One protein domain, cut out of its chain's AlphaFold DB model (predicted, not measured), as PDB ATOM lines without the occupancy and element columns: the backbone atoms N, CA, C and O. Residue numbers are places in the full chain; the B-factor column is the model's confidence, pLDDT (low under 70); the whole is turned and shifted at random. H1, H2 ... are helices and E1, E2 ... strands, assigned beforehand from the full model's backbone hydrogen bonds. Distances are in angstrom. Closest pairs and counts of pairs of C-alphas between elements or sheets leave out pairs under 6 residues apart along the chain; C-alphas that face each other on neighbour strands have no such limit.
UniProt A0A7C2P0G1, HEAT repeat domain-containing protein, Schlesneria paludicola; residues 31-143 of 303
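What this domain is: This is residues 31 to 143 of the 303 residues of the protein "HEAT repeat domain-containing protein" of Schlesneria paludicola (UniProt A0A7C2P0G1). Picture a small closed barrel of five strands, E1 to E5, with the short helix H1 outside it along E4 and a second short helix, H2, near the first residue of E5. Long loops link the first four strands. The printed part has 113 residues, with two named helices and five named strands in the order H1 E1 E2 E3 E4 H2 E5; the class is mixed, helices and strands, though under half of the residues are in named elements. Round the ring run E1 E2 E3 E5 E4 and back to E1, mixed, with E3 and E5 the parallel pair. The whole is compact, with a radius of gyration of the C-alphas of 13.0 A, and rounded, spanning 35 by 33 by 24 A.

Where its parts are: Find C-alpha 31 at (-20.184, 3.191, -44.450), where H1, residues 31 to 36, begins its 8.6 A. E1, residues 39 to 49, covers 20.5 A and bends by 94 degrees at residue 42. E2, residues 61 to 68, covers 20.6 A from C-alpha 61 at (-0.014, -8.658, -36.613) and bends by 50 degrees at residue 65. E3, residues 83 to 89, measures 19.5 A, and E4, residues 107 to 112, 16.0 A. H2, residues 116 to 121, measures 9.2 A. E5, residues 130 to 133, runs 9.9 A to C-alpha 133 at (-6.519, -0.311, -38.815).

How they stand to each other: E1, E2 and E3 form a meander, each strand the antiparallel neighbour of the one before; with E4, antiparallel to E1, they make a Greek key. In the hairpin E1 and E2, look for N 47 and O 65, 2.8 A; in the hairpin E2 and E3, N 64 and O 86, 2.9 A. E3 and E5 are parallel, with N 131 and O 85 at 2.8 A. E5 and E4 are antiparallel, with N 132 and O 111 at 2.8 A. E4 and E1 close the ring, with N 110 and O 39 at 2.8 A. H1 is on the barrel, outside it, at a height over the sheet of 9.4 A; its closest C-alphas with E4 are those of Leu 33 and Phe 109, 6.2 A. H2 is on the barrel too; its closest C-alphas with E5 are those of Leu 119 and Ala 130, 7.7 A. Every O i to N i+4 pair is within hydrogen-bond range in H1; in H2 it is 0 of 2, beside 2 of 3 O i to N i+3 pairs.

The domain as a whole: The two C-alphas farthest apart are those of Gly 58 and Glu 71, 36.4 A. The printed part has no cut. The links E1 to E2, E2 to E3 and E3 to E4 are long. Mean pLDDT of the printed part is 80.0; look for values under 70 at residues 91 to 100, 117 to 124, 126, 135 to 140 and 143.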
ATOM      1  N   PRO A  31     -19.289   3.198 -45.604       91.81
ATOM      2  CA  PRO A  31     -20.184   3.191 -44.450       91.81
ATOM      3  C   PRO A  31     -19.636   2.407 -43.262       91.81
ATOM      4  O   PRO A  31     -19.642   2.909 -42.136       91.81
ATOM      5  N   TYR A  32     -19.091   1.215 -43.501       89.94
ATOM      6  CA  TYR A  32     -18.493   0.414 -42.438       89.94
ATOM      7  C   TYR A  32     -17.218   1.062 -41.891       89.94
ATOM      8  O   TYR A  32     -17.105   1.282 -40.681       89.94
ATOM      9  N   LEU A  33     -16.280   1.399 -42.782       90.56
ATOM     10  CA  LEU A  33     -14.975   1.951 -42.418       90.56
ATOM     11  C   LEU A  33     -15.126   3.245 -41.610       90.56
ATOM     12  O   LEU A  33     -14.540   3.392 -40.537       90.56
ATOM     13  N   ALA A  34     -15.957   4.168 -42.088       92.12
ATOM     14  CA  ALA A  34     -16.158   5.462 -41.456       92.12
ATOM     15  C   ALA A  34     -16.931   5.356 -40.135       92.12
ATOM     16  O   ALA A  34     -16.628   6.101 -39.207       92.12
ATOM     17  N   THR A  35     -17.883   4.423 -40.011       89.44
ATOM     18  CA  THR A  35     -18.615   4.199 -38.750       89.44
ATOM     19  C   THR A  35     -17.691   3.663 -37.660       89.44
ATOM     20  O   THR A  35     -17.769   4.096 -36.512       89.44
ATOM     21  N   ARG A  36     -16.797   2.734 -38.012       89.06
ATOM     22  CA  ARG A  36     -15.906   2.061 -37.057       89.06
ATOM     23  C   ARG A  36     -14.647   2.856 -36.722       89.06
ATOM     24  O   ARG A  36     -14.080   2.644 -35.656       89.06
ATOM     25  N   ALA A  37     -14.215   3.761 -37.596       91.44
ATOM     26  CA  ALA A  37     -13.053   4.599 -37.340       91.44
ATOM     27  C   ALA A  37     -13.345   5.674 -36.283       91.44
ATOM     28  O   ALA A  37     -14.341   6.397 -36.371       91.44
ATOM     29  N   THR A  38     -12.440   5.826 -35.323       92.88
ATOM     30  CA  THR A  38     -12.371   6.975 -34.411       92.88
ATOM     31  C   THR A  38     -11.509   8.097 -34.994       92.88
ATOM     32  O   THR A  38     -11.766   9.268 -34.725       92.88
ATOM     33  N   LEU A  39     -10.548   7.755 -35.857       93.06
ATOM     34  CA  LEU A  39      -9.652   8.674 -36.553       93.06
ATOM     35  C   LEU A  39      -9.595   8.315 -38.044       93.06
ATOM     36  O   LEU A  39      -9.417   7.156 -38.410       93.06
ATOM     37  N   VAL A  40      -9.731   9.309 -38.923       93.88
ATOM     38  CA  VAL A  40      -9.516   9.147 -40.368       93.88
ATOM     39  C   VAL A  40      -8.546  10.218 -40.841       93.88
ATOM     40  O   VAL A  40      -8.867  11.409 -40.819       93.88
ATOM     41  N   ALA A  41      -7.355   9.797 -41.258       93.56
ATOM     42  CA  ALA A  41      -6.252  10.692 -41.591       93.56
ATOM     43  C   ALA A  41      -5.365  10.115 -42.700       93.56
ATOM     44  O   ALA A  41      -5.352   8.910 -42.946       93.56
ATOM     45  N   THR A  42      -4.604  10.982 -43.363       92.31
ATOM     46  CA  THR A  42      -3.675  10.584 -44.427       92.31
ATOM     47  C   THR A  42      -2.268  10.383 -43.875       92.31
ATOM     48  O   THR A  42      -1.752  11.229 -43.142       92.31
ATOM     49  N   ALA A  43      -1.615   9.284 -44.250       92.75
ATOM     50  CA  ALA A  43      -0.237   9.004 -43.863       92.75
ATOM     51  C   ALA A  43       0.745   9.958 -44.573       92.75
ATOM     52  O   ALA A  43       0.798  10.029 -45.800       92.75
ATOM     53  N   ALA A  44       1.563  10.687 -43.820       93.25
ATOM     54  CA  ALA A  44       2.672  11.493 -44.337       93.25
ATOM     55  C   ALA A  44       3.945  10.658 -44.532       93.25
ATOM     56  O   ALA A  44       4.664  10.846 -45.516       93.25
ATOM     57  N   ALA A  45       4.200   9.731 -43.610       93.25
ATOM     58  CA  ALA A  45       5.288   8.765 -43.669       93.25
ATOM     59  C   ALA A  45       4.888   7.486 -42.926       93.25
ATOM     60  O   ALA A  45       4.091   7.527 -41.990       93.25
ATOM     61  N   VAL A  46       5.453   6.358 -43.347       92.44
ATOM     62  CA  VAL A  46       5.204   5.047 -42.747       92.44
ATOM     63  C   VAL A  46       6.537   4.341 -42.541       92.44
ATOM     64  O   VAL A  46       7.357   4.289 -43.458       92.44
ATOM     65  N   ARG A  47       6.742   3.777 -41.351       92.56
ATOM     66  CA  ARG A  47       7.910   2.964 -41.009       92.56
ATOM     67  C   ARG A  47       7.462   1.654 -40.357       92.56
ATOM     68  O   ARG A  47       6.717   1.714 -39.383       92.56
ATOM     69  N   PRO A  48       7.903   0.479 -40.836       90.25
ATOM     70  CA  PRO A  48       7.602  -0.778 -40.159       90.25
ATOM     71  C   PRO A  48       8.260  -0.810 -38.775       90.25
ATOM     72  O   PRO A  48       9.401  -0.368 -38.612       90.25
ATOM     73  N   LEU A  49       7.541  -1.334 -37.786       87.81
ATOM     74  CA  LEU A  49       8.051  -1.567 -36.438       87.81
ATOM     75  C   LEU A  49       8.339  -3.060 -36.242       87.81
ATOM     76  O   LEU A  49       7.611  -3.902 -36.774       87.81
ATOM     77  N   PRO A  50       9.398  -3.411 -35.494       84.44
ATOM     78  CA  PRO A  50       9.693  -4.802 -35.189       84.44
ATOM     79  C   PRO A  50       8.637  -5.367 -34.230       84.44
ATOM     80  O   PRO A  50       8.528  -4.921 -33.090       84.44
ATOM     81  N   VAL A  51       7.900  -6.385 -34.673       81.50
ATOM     82  CA  VAL A  51       7.012  -7.176 -33.810       81.50
ATOM     83  C   VAL A  51       7.840  -8.322 -33.234       81.50
ATOM     84  O   VAL A  51       8.289  -9.191 -33.980       81.50
ATOM     85  N   LYS A  52       8.123  -8.277 -31.926       76.00
ATOM     86  CA  LYS A  52       9.056  -9.217 -31.282       76.00
ATOM     87  C   LYS A  52       8.433 -10.589 -31.052       76.00
ATOM     88  O   LYS A  52       9.104 -11.599 -31.235       76.00
ATOM     89  N   GLU A  53       7.161 -10.611 -30.673       76.00
ATOM     90  CA  GLU A  53       6.426 -11.821 -30.313       76.00
ATOM     91  C   GLU A  53       4.983 -11.733 -30.841       76.00
ATOM     92  O   GLU A  53       4.471 -10.628 -31.055       76.00
ATOM     93  N   PRO A  54       4.318 -12.871 -31.114       70.62
ATOM     94  CA  PRO A  54       2.883 -12.871 -31.379       70.62
ATOM     95  C   PRO A  54       2.122 -12.286 -30.183       70.62
ATOM     96  O   PRO A  54       2.551 -12.433 -29.039       70.62
ATOM     97  N   LEU A  55       0.978 -11.642 -30.442       70.75
ATOM     98  CA  LEU A  55       0.136 -11.125 -29.361       70.75
ATOM     99  C   LEU A  55      -0.267 -12.266 -28.406       70.75
ATOM    100  O   LEU A  55      -0.422 -13.399 -28.870       70.75
ATOM    101  N   PRO A  56      -0.538 -11.987 -27.113       70.06
ATOM    102  CA  PRO A  56      -1.021 -12.996 -26.159       70.06
ATOM    103  C   PRO A  56      -2.265 -13.759 -26.643       70.06
ATOM    104  O   PRO A  56      -2.482 -14.915 -26.291       70.06
ATOM    105  N   SER A  57      -3.059 -13.127 -27.510       71.00
ATOM    106  CA  SER A  57      -4.219 -13.715 -28.188       71.00
ATOM    107  C   SER A  57      -3.878 -14.759 -29.262       71.00
ATOM    108  O   SER A  57      -4.783 -15.342 -29.856       71.00
ATOM    109  N   GLY A  58      -2.596 -14.967 -29.573       75.88
ATOM    110  CA  GLY A  58      -2.122 -15.766 -30.704       75.88
ATOM    111  C   GLY A  58      -2.290 -15.077 -32.063       75.88
ATOM    112  O   GLY A  58      -1.884 -15.629 -33.089       75.88
ATOM    113  N   ALA A  59      -2.871 -13.872 -32.098       73.69
ATOM    114  CA  ALA A  59      -3.075 -13.134 -33.332       73.69
ATOM    115  C   ALA A  59      -1.735 -12.670 -33.912       73.69
ATOM    116  O   ALA A  59      -0.893 -12.064 -33.243       73.69
ATOM    117  N   ARG A  60      -1.559 -12.936 -35.204       79.56
ATOM    118  CA  ARG A  60      -0.437 -12.416 -35.976       79.56
ATOM    119  C   ARG A  60      -0.777 -11.000 -36.438       79.56
ATOM    120  O   ARG A  60      -1.845 -10.773 -37.006       79.56
ATOM    121  N   ILE A  61       0.136 -10.061 -36.221       82.50
ATOM    122  CA  ILE A  61      -0.014  -8.658 -36.613       82.50
ATOM    123  C   ILE A  61       1.267  -8.110 -37.248       82.50
ATOM    124  O   ILE A  61       2.362  -8.602 -36.990       82.50
ATOM    125  N   ASN A  62       1.109  -7.056 -38.040       86.62
ATOM    126  CA  ASN A  62       2.163  -6.124 -38.411       86.62
ATOM    127  C   ASN A  62       1.949  -4.813 -37.644       86.62
ATOM    128  O   ASN A  62       0.808  -4.415 -37.408       86.62
ATOM    129  N   ALA A  63       3.029  -4.123 -37.291       88.56
ATOM    130  CA  ALA A  63       2.968  -2.813 -36.652       88.56
ATOM    131  C   ALA A  63       3.753  -1.782 -37.465       88.56
ATOM    132  O   ALA A  63       4.796  -2.088 -38.049       88.56
ATOM    133  N   TYR A  64       3.251  -0.552 -37.494       91.25
ATOM    134  CA  TYR A  64       3.852   0.556 -38.224       91.25
ATOM    135  C   TYR A  64       3.867   1.816 -37.364       91.25
ATOM    136  O   TYR A  64       2.863   2.162 -36.753       91.25
ATOM    137  N   GLY A  65       4.985   2.534 -37.362       92.62
ATOM    138  CA  GLY A  65       5.035   3.925 -36.941       92.62
ATOM    139  C   GLY A  65       4.557   4.770 -38.111       92.62
ATOM    140  O   GLY A  65       5.146   4.722 -39.195       92.62
ATOM    141  N   VAL A  66       3.464   5.497 -37.923       94.00
ATOM    142  CA  VAL A  66       2.844   6.309 -38.967       94.00
ATOM    143  C   VAL A  66       2.870   7.763 -38.540       94.00
ATOM    144  O   VAL A  66       2.269   8.144 -37.540       94.00
ATOM    145  N   GLN A  67       3.534   8.590 -39.342       94.88
ATOM    146  CA  GLN A  67       3.421  10.033 -39.225       94.88
ATOM    147  C   GLN A  67       2.188  10.486 -40.003       94.88
ATOM    148  O   GLN A  67       2.080  10.208 -41.197       94.88
ATOM    149  N   LEU A  68       1.267  11.190 -39.354       94.06
ATOM    150  CA  LEU A  68       0.038  11.691 -39.970       94.06
ATOM    151  C   LEU A  68       0.263  13.066 -40.612       94.06
ATOM    152  O   LEU A  68       1.015  13.900 -40.098       94.06
ATOM    153  N   GLN A  69      -0.398  13.320 -41.743       90.50
ATOM    154  CA  GLN A  69      -0.451  14.659 -42.332       90.50
ATOM    155  C   GLN A  69      -1.166  15.623 -41.379       90.50
ATOM    156  O   GLN A  69      -2.101  15.236 -40.681       90.50
ATOM    157  N   ARG A  70      -0.725  16.891 -41.355       78.88
ATOM    158  CA  ARG A  70      -1.363  17.932 -40.530       78.88
ATOM    159  C   ARG A  70      -2.816  18.134 -40.933       78.88
ATOM    160  O   ARG A  70      -3.683  18.166 -40.073       78.88
ATOM    161  N   GLU A  71      -3.048  18.253 -42.233       81.50
ATOM    162  CA  GLU A  71      -4.358  18.435 -42.833       81.50
ATOM    163  C   GLU A  71      -4.354  17.825 -44.243       81.50
ATOM    164  O   GLU A  71      -3.305  17.828 -44.894       81.50
ATOM    165  N   PRO A  72      -5.504  17.326 -44.731       81.81
ATOM    166  CA  PRO A  72      -6.781  17.247 -44.023       81.81
ATOM    167  C   PRO A  72      -6.911  16.007 -43.121       81.81
ATOM    168  O   PRO A  72      -6.741  14.876 -43.572       81.81
ATOM    169  N   VAL A  73      -7.326  16.216 -41.868       90.44
ATOM    170  CA  VAL A  73      -7.937  15.162 -41.037       90.44
ATOM    171  C   VAL A  73      -9.416  15.097 -41.407       90.44
ATOM    172  O   VAL A  73     -10.079  16.131 -41.527       90.44
ATOM    173  N   LEU A  74      -9.927  13.897 -41.678       92.06
ATOM    174  CA  LEU A  74     -11.311  13.711 -42.119       92.06
ATOM    175  C   LEU A  74     -12.254  13.418 -40.951       92.06
ATOM    176  O   LEU A  74     -13.412  13.823 -41.005       92.06
ATOM    177  N   LYS A  75     -11.767  12.743 -39.903       93.44
ATOM    178  CA  LYS A  75     -12.529  12.407 -38.691       93.44
ATOM    179  C   LYS A  75     -11.592  12.280 -37.495       93.44
ATOM    180  O   LYS A  75     -10.492  11.763 -37.660       93.44
ATOM    181  N   GLY A  76     -12.059  12.666 -36.309       92.56
ATOM    182  CA  GLY A  76     -11.308  12.539 -35.057       92.56
ATOM    183  C   GLY A  76     -10.250  13.625 -34.864       92.56
ATOM    184  O   GLY A  76     -10.113  14.535 -35.680       92.56
ATOM    185  N   THR A  77      -9.503  13.515 -33.767       89.94
ATOM    186  CA  THR A  77      -8.432  14.453 -33.405       89.94
ATOM    187  C   THR A  77      -7.081  13.777 -33.585       89.94
ATOM    188  O   THR A  77      -6.872  12.664 -33.106       89.94
ATOM    189  N   VAL A  78      -6.155  14.446 -34.275       85.50
ATOM    190  CA  VAL A  78      -4.780  13.954 -34.409       85.50
ATOM    191  C   VAL A  78      -4.004  14.254 -33.124       85.50
ATOM    192  O   VAL A  78      -4.018  15.401 -32.679       85.50
ATOM    193  N   PRO A  79      -3.298  13.268 -32.549       82.56
ATOM    194  CA  PRO A  79      -2.435  13.481 -31.390       82.56
ATOM    195  C   PRO A  79      -1.338  14.522 -31.653       82.56
ATOM    196  O   PRO A  79      -0.795  14.582 -32.757       82.56
ATOM    197  N   ASP A  80      -0.931  15.275 -30.628       82.06
ATOM    198  CA  ASP A  80       0.079  16.345 -30.747       82.06
ATOM    199  C   ASP A  80       1.418  15.861 -31.316       82.06
ATOM    200  O   ASP A  80       2.049  16.548 -32.124       82.06
ATOM    201  N   ALA A  81       1.826  14.644 -30.941       77.25
ATOM    202  CA  ALA A  81       3.046  14.011 -31.432       77.25
ATOM    203  C   ALA A  81       2.999  13.724 -32.945       77.25
ATOM    204  O   ALA A  81       4.048  13.612 -33.577       77.25
ATOM    205  N   ARG A  82       1.796  13.611 -33.535       83.31
ATOM    206  CA  ARG A  82       1.504  13.254 -34.941       83.31
ATOM    207  C   ARG A  82       2.129  11.959 -35.457       83.31
ATOM    208  O   ARG A  82       1.911  11.605 -36.612       83.31
ATOM    209  N   GLU A  83       2.886  11.267 -34.626       92.12
ATOM    210  CA  GLU A  83       3.330   9.904 -34.829       92.12
ATOM    211  C   GLU A  83       2.430   8.996 -33.999       92.12
ATOM    212  O   GLU A  83       2.227   9.216 -32.802       92.12
ATOM    213  N   VAL A  84       1.853   8.006 -34.667       93.06
ATOM    214  CA  VAL A  84       0.967   7.022 -34.058       93.06
ATOM    215  C   VAL A  84       1.466   5.628 -34.401       93.06
ATOM    216  O   VAL A  84       2.035   5.409 -35.475       93.06
ATOM    217  N   THR A  85       1.231   4.671 -33.512       92.31
ATOM    218  CA  THR A  85       1.443   3.261 -33.846       92.31
ATOM    219  C   THR A  85       0.178   2.712 -34.495       92.31
ATOM    220  O   THR A  85      -0.898   2.794 -33.915       92.31
ATOM    221  N   VAL A  86       0.290   2.148 -35.696       91.19
ATOM    222  CA  VAL A  86      -0.814   1.479 -36.393       91.19
ATOM    223  C   VAL A  86      -0.573  -0.022 -36.397       91.19
ATOM    224  O   VAL A  86       0.415  -0.506 -36.954       91.19
ATOM    225  N   VAL A  87      -1.499  -0.754 -35.790       88.25
ATOM    226  CA  VAL A  87      -1.544  -2.214 -35.765       88.25
ATOM    227  C   VAL A  87      -2.410  -2.702 -36.922       88.25
ATOM    228  O   VAL A  87      -3.543  -2.255 -37.108       88.25
ATOM    229  N   VAL A  88      -1.869  -3.632 -37.705       85.94
ATOM    230  CA  VAL A  88      -2.505  -4.210 -38.890       85.94
ATOM    231  C   VAL A  88      -2.562  -5.733 -38.731       85.94
ATOM    232  O   VAL A  88      -1.510  -6.376 -38.716       85.94
ATOM    233  N   PRO A  89      -3.751  -6.344 -38.615       77.94
ATOM    234  CA  PRO A  89      -3.882  -7.801 -38.548       77.94
ATOM    235  C   PRO A  89      -3.274  -8.511 -39.772       77.94
ATOM    236  O   PRO A  89      -3.577  -8.147 -40.903       77.94
ATOM    237  N   LEU A  90      -2.458  -9.558 -39.573       73.44
ATOM    238  CA  LEU A  90      -1.844 -10.336 -40.673       73.44
ATOM    239  C   LEU A  90      -2.865 -11.175 -41.456       73.44
ATOM    240  O   LEU A  90      -2.604 -11.541 -42.595       73.44
ATOM    241  N   ALA A  91      -4.022 -11.471 -40.855       63.84
ATOM    242  CA  ALA A  91      -5.139 -12.134 -41.531       63.84
ATOM    243  C   ALA A  91      -5.795 -11.251 -42.607       63.84
ATOM    244  O   ALA A  91      -6.539 -11.756 -43.446       63.84
ATOM    245  N   LEU A  92      -5.500  -9.947 -42.609       63.22
ATOM    246  CA  LEU A  92      -5.714  -9.097 -43.770       63.22
ATOM    247  C   LEU A  92      -4.635  -9.465 -44.786       63.22
ATOM    248  O   LEU A  92      -3.624  -8.783 -44.938       63.22
ATOM    249  N   ASP A  93      -4.824 -10.618 -45.424       50.03
ATOM    250  CA  ASP A  93      -4.037 -11.031 -46.570       50.03
ATOM    251  C   ASP A  93      -4.380 -10.075 -47.712       50.03
ATOM    252  O   ASP A  93      -5.330 -10.260 -48.474       50.03
ATOM    253  N   PHE A  94      -3.632  -8.981 -47.770       55.38
ATOM    254  CA  PHE A  94      -3.714  -7.997 -48.836       55.38
ATOM    255  C   PHE A  94      -3.205  -8.564 -50.183       55.38
ATOM    256  O   PHE A  94      -3.196  -7.838 -51.174       55.38
ATOM    257  N   GLY A  95      -2.805  -9.839 -50.256       43.75
ATOM    258  CA  GLY A  95      -2.150 -10.446 -51.408       43.75
ATOM    259  C   GLY A  95      -0.625 -10.402 -51.282       43.75
ATOM    260  O   GLY A  95      -0.037  -9.499 -50.685       43.75
ATOM    261  N   ASN A  96       0.038 -11.421 -51.826       39.06
ATOM    262  CA  ASN A  96       1.492 -11.549 -51.776       39.06
ATOM    263  C   ASN A  96       2.219 -10.373 -52.466       39.06
ATOM    264  O   ASN A  96       1.888 -10.015 -53.589       39.06
ATOM    265  N   ALA A  97       3.297  -9.921 -51.811       47.00
ATOM    266  CA  ALA A  97       4.417  -9.114 -52.312       47.00
ATOM    267  C   ALA A  97       4.197  -7.592 -52.517       47.00
ATOM    268  O   ALA A  97       3.591  -7.135 -53.473       47.00
ATOM    269  N   GLU A  98       4.817  -6.818 -51.618       49.50
ATOM    270  CA  GLU A  98       5.222  -5.397 -51.713       49.50
ATOM    271  C   GLU A  98       4.162  -4.294 -51.914       49.50
ATOM    272  O   GLU A  98       4.291  -3.241 -51.285       49.50
ATOM    273  N   GLU A  99       3.091  -4.513 -52.675       47.88
ATOM    274  CA  GLU A  99       2.027  -3.513 -52.908       47.88
ATOM    275  C   GLU A  99       1.128  -3.278 -51.681       47.88
ATOM    276  O   GLU A  99       0.307  -2.363 -51.647       47.88
ATOM    277  N   THR A 100       1.313  -4.086 -50.642       56.12
ATOM    278  CA  THR A 100       0.370  -4.280 -49.538       56.12
ATOM    279  C   THR A 100       0.814  -3.698 -48.205       56.12
ATOM    280  O   THR A 100       0.175  -3.886 -47.168       56.12
ATOM    281  N   ARG A 101       1.928  -2.967 -48.213       76.94
ATOM    282  CA  ARG A 101       2.384  -2.210 -47.048       76.94
ATOM    283  C   ARG A 101       1.583  -0.921 -46.931       76.94
ATOM    284  O   ARG A 101       1.170  -0.342 -47.933       76.94
ATOM    285  N   LEU A 102       1.418  -0.442 -45.699       86.06
ATOM    286  CA  LEU A 102       1.022   0.943 -45.488       86.06
ATOM    287  C   LEU A 102       2.048   1.853 -46.184       86.06
ATOM    288  O   LEU A 102       3.259   1.672 -46.040       86.06
ATOM    289  N   GLN A 103       1.559   2.811 -46.959       87.75
ATOM    290  CA  GLN A 103       2.354   3.722 -47.771       87.75
ATOM    291  C   GLN A 103       1.982   5.171 -47.473       87.75
ATOM    292  O   GLN A 103       0.890   5.499 -47.003       87.75
ATOM    293  N   LYS A 104       2.921   6.065 -47.783       89.75
ATOM    294  CA  LYS A 104       2.681   7.506 -47.773       89.75
ATOM    295  C   LYS A 104       1.511   7.851 -48.699       89.75
ATOM    296  O   LYS A 104       1.421   7.344 -49.807       89.75
ATOM    297  N   GLY A 105       0.665   8.774 -48.254       87.38
ATOM    298  CA  GLY A 105      -0.447   9.328 -49.023       87.38
ATOM    299  C   GLY A 105      -1.737   8.519 -48.968       87.38
ATOM    300  O   GLY A 105      -2.757   8.992 -49.460       87.38
ATOM    301  N   GLN A 106      -1.721   7.344 -48.346       88.81
ATOM    302  CA  GLN A 106      -2.928   6.561 -48.126       88.81
ATOM    303  C   GLN A 106      -3.780   7.173 -47.015       88.81
ATOM    304  O   GLN A 106      -3.252   7.645 -46.003       88.81
ATOM    305  N   THR A 107      -5.100   7.126 -47.184       91.00
ATOM    306  CA  THR A 107      -6.039   7.482 -46.119       91.00
ATOM    307  C   THR A 107      -6.353   6.253 -45.287       91.00
ATOM    308  O   THR A 107      -6.773   5.213 -45.801       91.00
ATOM    309  N   LEU A 108      -6.120   6.399 -43.988       91.81
ATOM    310  CA  LEU A 108      -6.242   5.354 -42.991       91.81
ATOM    311  C   LEU A 108      -7.531   5.555 -42.207       91.81
ATOM    312  O   LEU A 108      -7.799   6.656 -41.723       91.81
ATOM    313  N   PHE A 109      -8.295   4.479 -42.058       92.25
ATOM    314  CA  PHE A 109      -9.437   4.404 -41.157       92.25
ATOM    315  C   PHE A 109      -8.967   3.694 -39.893       92.25
ATOM    316  O   PHE A 109      -8.595   2.526 -39.936       92.25
ATOM    317  N   LEU A 110      -8.911   4.415 -38.780       91.94
ATOM    318  CA  LEU A 110      -8.238   3.992 -37.558       91.94
ATOM    319  C   LEU A 110      -9.235   3.952 -36.401       91.94
ATOM    320  O   LEU A 110      -9.995   4.898 -36.207       91.94
ATOM    321  N   ALA A 111      -9.229   2.866 -35.636       90.75
ATOM    322  CA  ALA A 111      -9.940   2.732 -34.368       90.75
ATOM    323  C   ALA A 111      -8.922   2.729 -33.228       90.75
ATOM    324  O   ALA A 111      -7.805   2.247 -33.404       90.75
ATOM    325  N   GLU A 112      -9.277   3.267 -32.065       90.12
ATOM    326  CA  GLU A 112      -8.385   3.239 -30.900       90.12
ATOM    327  C   GLU A 112      -8.054   1.796 -30.502       90.12
ATOM    328  O   GLU A 112      -8.934   0.932 -30.457       90.12
ATOM    329  N   TYR A 113      -6.775   1.532 -30.232       84.56
ATOM    330  CA  TYR A 113      -6.311   0.236 -29.751       84.56
ATOM    331  C   TYR A 113      -6.135   0.295 -28.233       84.56
ATOM    332  O   TYR A 113      -5.249   0.987 -27.736       84.56
ATOM    333  N   THR A 114      -6.989  -0.415 -27.494       79.69
ATOM    334  CA  THR A 114      -7.065  -0.338 -26.024       79.69
ATOM    335  C   THR A 114      -6.383  -1.501 -25.295       79.69
ATOM    336  O   THR A 114      -6.346  -1.517 -24.066       79.69
ATOM    337  N   ASP A 115      -5.833  -2.474 -26.023       77.56
ATOM    338  CA  ASP A 115      -5.129  -3.623 -25.445       77.56
ATOM    339  C   ASP A 115      -3.683  -3.253 -25.065       77.56
ATOM    340  O   ASP A 115      -2.747  -3.362 -25.860       77.56
ATOM    341  N   ASN A 116      -3.513  -2.789 -23.826       71.25
ATOM    342  CA  ASN A 116      -2.232  -2.326 -23.290       71.25
ATOM    343  C   ASN A 116      -1.145  -3.417 -23.258       71.25
ATOM    344  O   ASN A 116       0.029  -3.106 -23.469       71.25
ATOM    345  N   ASP A 117      -1.516  -4.681 -23.047       64.25
ATOM    346  CA  ASP A 117      -0.565  -5.801 -22.998       64.25
ATOM    347  C   ASP A 117      -0.005  -6.097 -24.401       64.25
ATOM    348  O   ASP A 117       1.190  -6.365 -24.587       64.25
ATOM    349  N   GLY A 118      -0.843  -5.940 -25.431       68.81
ATOM    350  CA  GLY A 118      -0.414  -5.991 -26.826       68.81
ATOM    351  C   GLY A 118       0.574  -4.881 -27.212       68.81
ATOM    352  O   GLY A 118       1.483  -5.124 -28.008       68.81
ATOM    353  N   LEU A 119       0.461  -3.686 -26.616       69.88
ATOM    354  CA  LEU A 119       1.323  -2.536 -26.938       69.88
ATOM    355  C   LEU A 119       2.788  -2.733 -26.539       69.88
ATOM    356  O   LEU A 119       3.690  -2.371 -27.300       69.88
ATOM    357  N   ALA A 120       3.039  -3.352 -25.384       69.31
ATOM    358  CA  ALA A 120       4.399  -3.685 -24.957       69.31
ATOM    359  C   ALA A 120       5.069  -4.680 -25.926       69.31
ATOM    360  O   ALA A 120       6.260  -4.572 -26.228       69.31
ATOM    361  N   THR A 121       4.276  -5.607 -26.467       68.50
ATOM    362  CA  THR A 121       4.728  -6.689 -27.353       68.50
ATOM    363  C   THR A 121       5.159  -6.179 -28.738       68.50
ATOM    364  O   THR A 121       6.121  -6.677 -29.330       68.50
ATOM    365  N   ILE A 122       4.503  -5.131 -29.247       67.00
ATOM    366  CA  ILE A 122       4.786  -4.540 -30.570       67.00
ATOM    367  C   ILE A 122       5.934  -3.524 -30.571       67.00
ATOM    368  O   ILE A 122       6.194  -2.889 -31.592       67.00
ATOM    369  N   GLY A 123       6.616  -3.339 -29.434       65.94
ATOM    370  CA  GLY A 123       7.703  -2.369 -29.311       65.94
ATOM    371  C   GLY A 123       7.256  -0.925 -29.552       65.94
ATOM    372  O   GLY A 123       8.089  -0.087 -29.907       65.94
ATOM    373  N   ALA A 124       5.960  -0.639 -29.384       69.50
ATOM    374  CA  ALA A 124       5.449   0.718 -29.440       69.50
ATOM    375  C   ALA A 124       6.084   1.523 -28.297       69.50
ATOM    376  O   ALA A 124       6.152   1.030 -27.165       69.50
ATOM    377  N   PRO A 125       6.560   2.753 -28.545       70.19
ATOM    378  CA  PRO A 125       6.966   3.632 -27.460       70.19
ATOM    379  C   PRO A 125       5.753   3.817 -26.544       70.19
ATOM    380  O   PRO A 125       4.715   4.274 -27.012       70.19
ATOM    381  N   GLY A 126       5.861   3.465 -25.258       69.38
ATOM    382  CA  GLY A 126       4.719   3.435 -24.323       69.38
ATOM    383  C   GLY A 126       4.001   4.776 -24.102       69.38
ATOM    384  O   GLY A 126       3.037   4.839 -23.352       69.38
ATOM    385  N   THR A 127       4.466   5.852 -24.738       75.31
ATOM    386  CA  THR A 127       3.868   7.191 -24.729       75.31
ATOM    387  C   THR A 127       3.122   7.542 -26.018       75.31
ATOM    388  O   THR A 127       2.469   8.583 -26.067       75.31
ATOM    389  N   GLN A 128       3.218   6.725 -27.074       81.56
ATOM    390  CA  GLN A 128       2.555   6.991 -28.347       81.56
ATOM    391  C   GLN A 128       1.161   6.357 -28.387       81.56
ATOM    392  O   GLN A 128       1.001   5.199 -28.000       81.56
ATOM    393  N   PRO A 129       0.149   7.077 -28.895       89.56
ATOM    394  CA  PRO A 129      -1.171   6.509 -29.091       89.56
ATOM    395  C   PRO A 129      -1.113   5.426 -30.165       89.56
ATOM    396  O   PRO A 129      -0.417   5.550 -31.182       89.56
ATOM    397  N   ALA A 130      -1.872   4.366 -29.927       90.44
ATOM    398  CA  ALA A 130      -1.939   3.221 -30.806       90.44
ATOM    399  C   ALA A 130      -3.345   3.049 -31.367       90.44
ATOM    400  O   ALA A 130      -4.352   3.217 -30.674       90.44
ATOM    401  N   TYR A 131      -3.394   2.689 -32.639       91.12
ATOM    402  CA  TYR A 131      -4.621   2.491 -33.379       91.12
ATOM    403  C   TYR A 131      -4.596   1.146 -34.083       91.12
ATOM    404  O   TYR A 131      -3.567   0.697 -34.584       91.12
ATOM    405  N   LEU A 132      -5.763   0.533 -34.170       88.62
ATOM    406  CA  LEU A 132      -6.036  -0.575 -35.058       88.62
ATOM    407  C   LEU A 132      -6.501  -0.027 -36.405       88.62
ATOM    408  O   LEU A 132      -7.385   0.831 -36.463       88.62
ATOM    409  N   LEU A 133      -5.960  -0.563 -37.494       87.94
ATOM    410  CA  LEU A 133      -6.519  -0.311 -38.815       87.94
ATOM    411  C   LEU A 133      -7.918  -0.941 -38.913       87.94
ATOM    412  O   LEU A 133      -8.067  -2.159 -38.839       87.94
ATOM    413  N   VAL A 134      -8.949  -0.113 -39.089       83.56
ATOM    414  CA  VAL A 134     -10.312  -0.570 -39.369       83.56
ATOM    415  C   VAL A 134     -10.325  -1.159 -40.764       83.56
ATOM    416  O   VAL A 134     -10.040  -0.467 -41.739       83.56
ATOM    417  N   SER A 135     -10.676  -2.433 -40.878       68.88
ATOM    418  CA  SER A 135     -10.527  -3.140 -42.142       68.88
ATOM    419  C   SER A 135     -11.635  -4.156 -42.403       68.88
ATOM    420  O   SER A 135     -11.898  -5.025 -41.571       68.88
ATOM    421  N   GLY A 136     -12.188  -4.101 -43.616       59.97
ATOM    422  CA  GLY A 136     -12.470  -5.290 -44.426       59.97
ATOM    423  C   GLY A 136     -11.266  -5.622 -45.327       59.97
ATOM    424  O   GLY A 136     -10.142  -5.260 -44.990       59.97
ATOM    425  N   ARG A 137     -11.464  -6.203 -46.522       53.62
ATOM    426  CA  ARG A 137     -10.389  -6.397 -47.538       53.62
ATOM    427  C   ARG A 137      -9.601  -5.116 -47.904       53.62
ATOM    428  O   ARG A 137      -8.523  -5.224 -48.475       53.62
ATOM    429  N   TYR A 138     -10.111  -3.926 -47.562       52.38
ATOM    430  CA  TYR A 138      -9.543  -2.616 -47.905       52.38
ATOM    431  C   TYR A 138      -9.555  -1.627 -46.721       52.38
ATOM    432  O   TYR A 138     -10.162  -0.564 -46.805       52.38
ATOM    433  N   GLY A 139      -8.881  -1.930 -45.604       58.53
ATOM    434  CA  GLY A 139      -8.713  -0.960 -44.494       58.53
ATOM    435  C   GLY A 139      -7.903   0.301 -44.846       58.53
ATOM    436  O   GLY A 139      -7.725   1.204 -44.033       58.53
ATOM    437  N   VAL A 140      -7.412   0.359 -46.079       69.00
ATOM    438  CA  VAL A 140      -6.593   1.418 -46.639       69.00
ATOM    439  C   VAL A 140      -7.235   1.847 -47.941       69.00
ATOM    440  O   VAL A 140      -7.484   1.014 -48.816       69.00
ATOM    441  N   VAL A 141      -7.473   3.147 -48.090       75.75
ATOM    442  CA  VAL A 141      -7.946   3.695 -49.356       75.75
ATOM    443  C   VAL A 141      -6.813   4.489 -49.989       75.75
ATOM    444  O   VAL A 141      -6.382   5.522 -49.472       75.75
ATOM    445  N   ASP A 142      -6.322   3.989 -51.122       77.19
ATOM    446  CA  ASP A 142      -5.398   4.724 -51.980       77.19
ATOM    447  C   ASP A 142      -6.172   5.827 -52.713       77.19
ATOM    448  O   ASP A 142      -6.925   5.569 -53.659       77.19
ATOM    449  N   LEU A 143      -6.033   7.055 -52.212       68.75
ATOM    450  CA  LEU A 143      -6.655   8.251 -52.778       68.75
ATOM    451  C   LEU A 143      -5.752   8.955 -53.796       68.75
ATOM    452  O   LEU A 143      -6.233   9.817 -54.523       68.75
TER     453      LEU A 143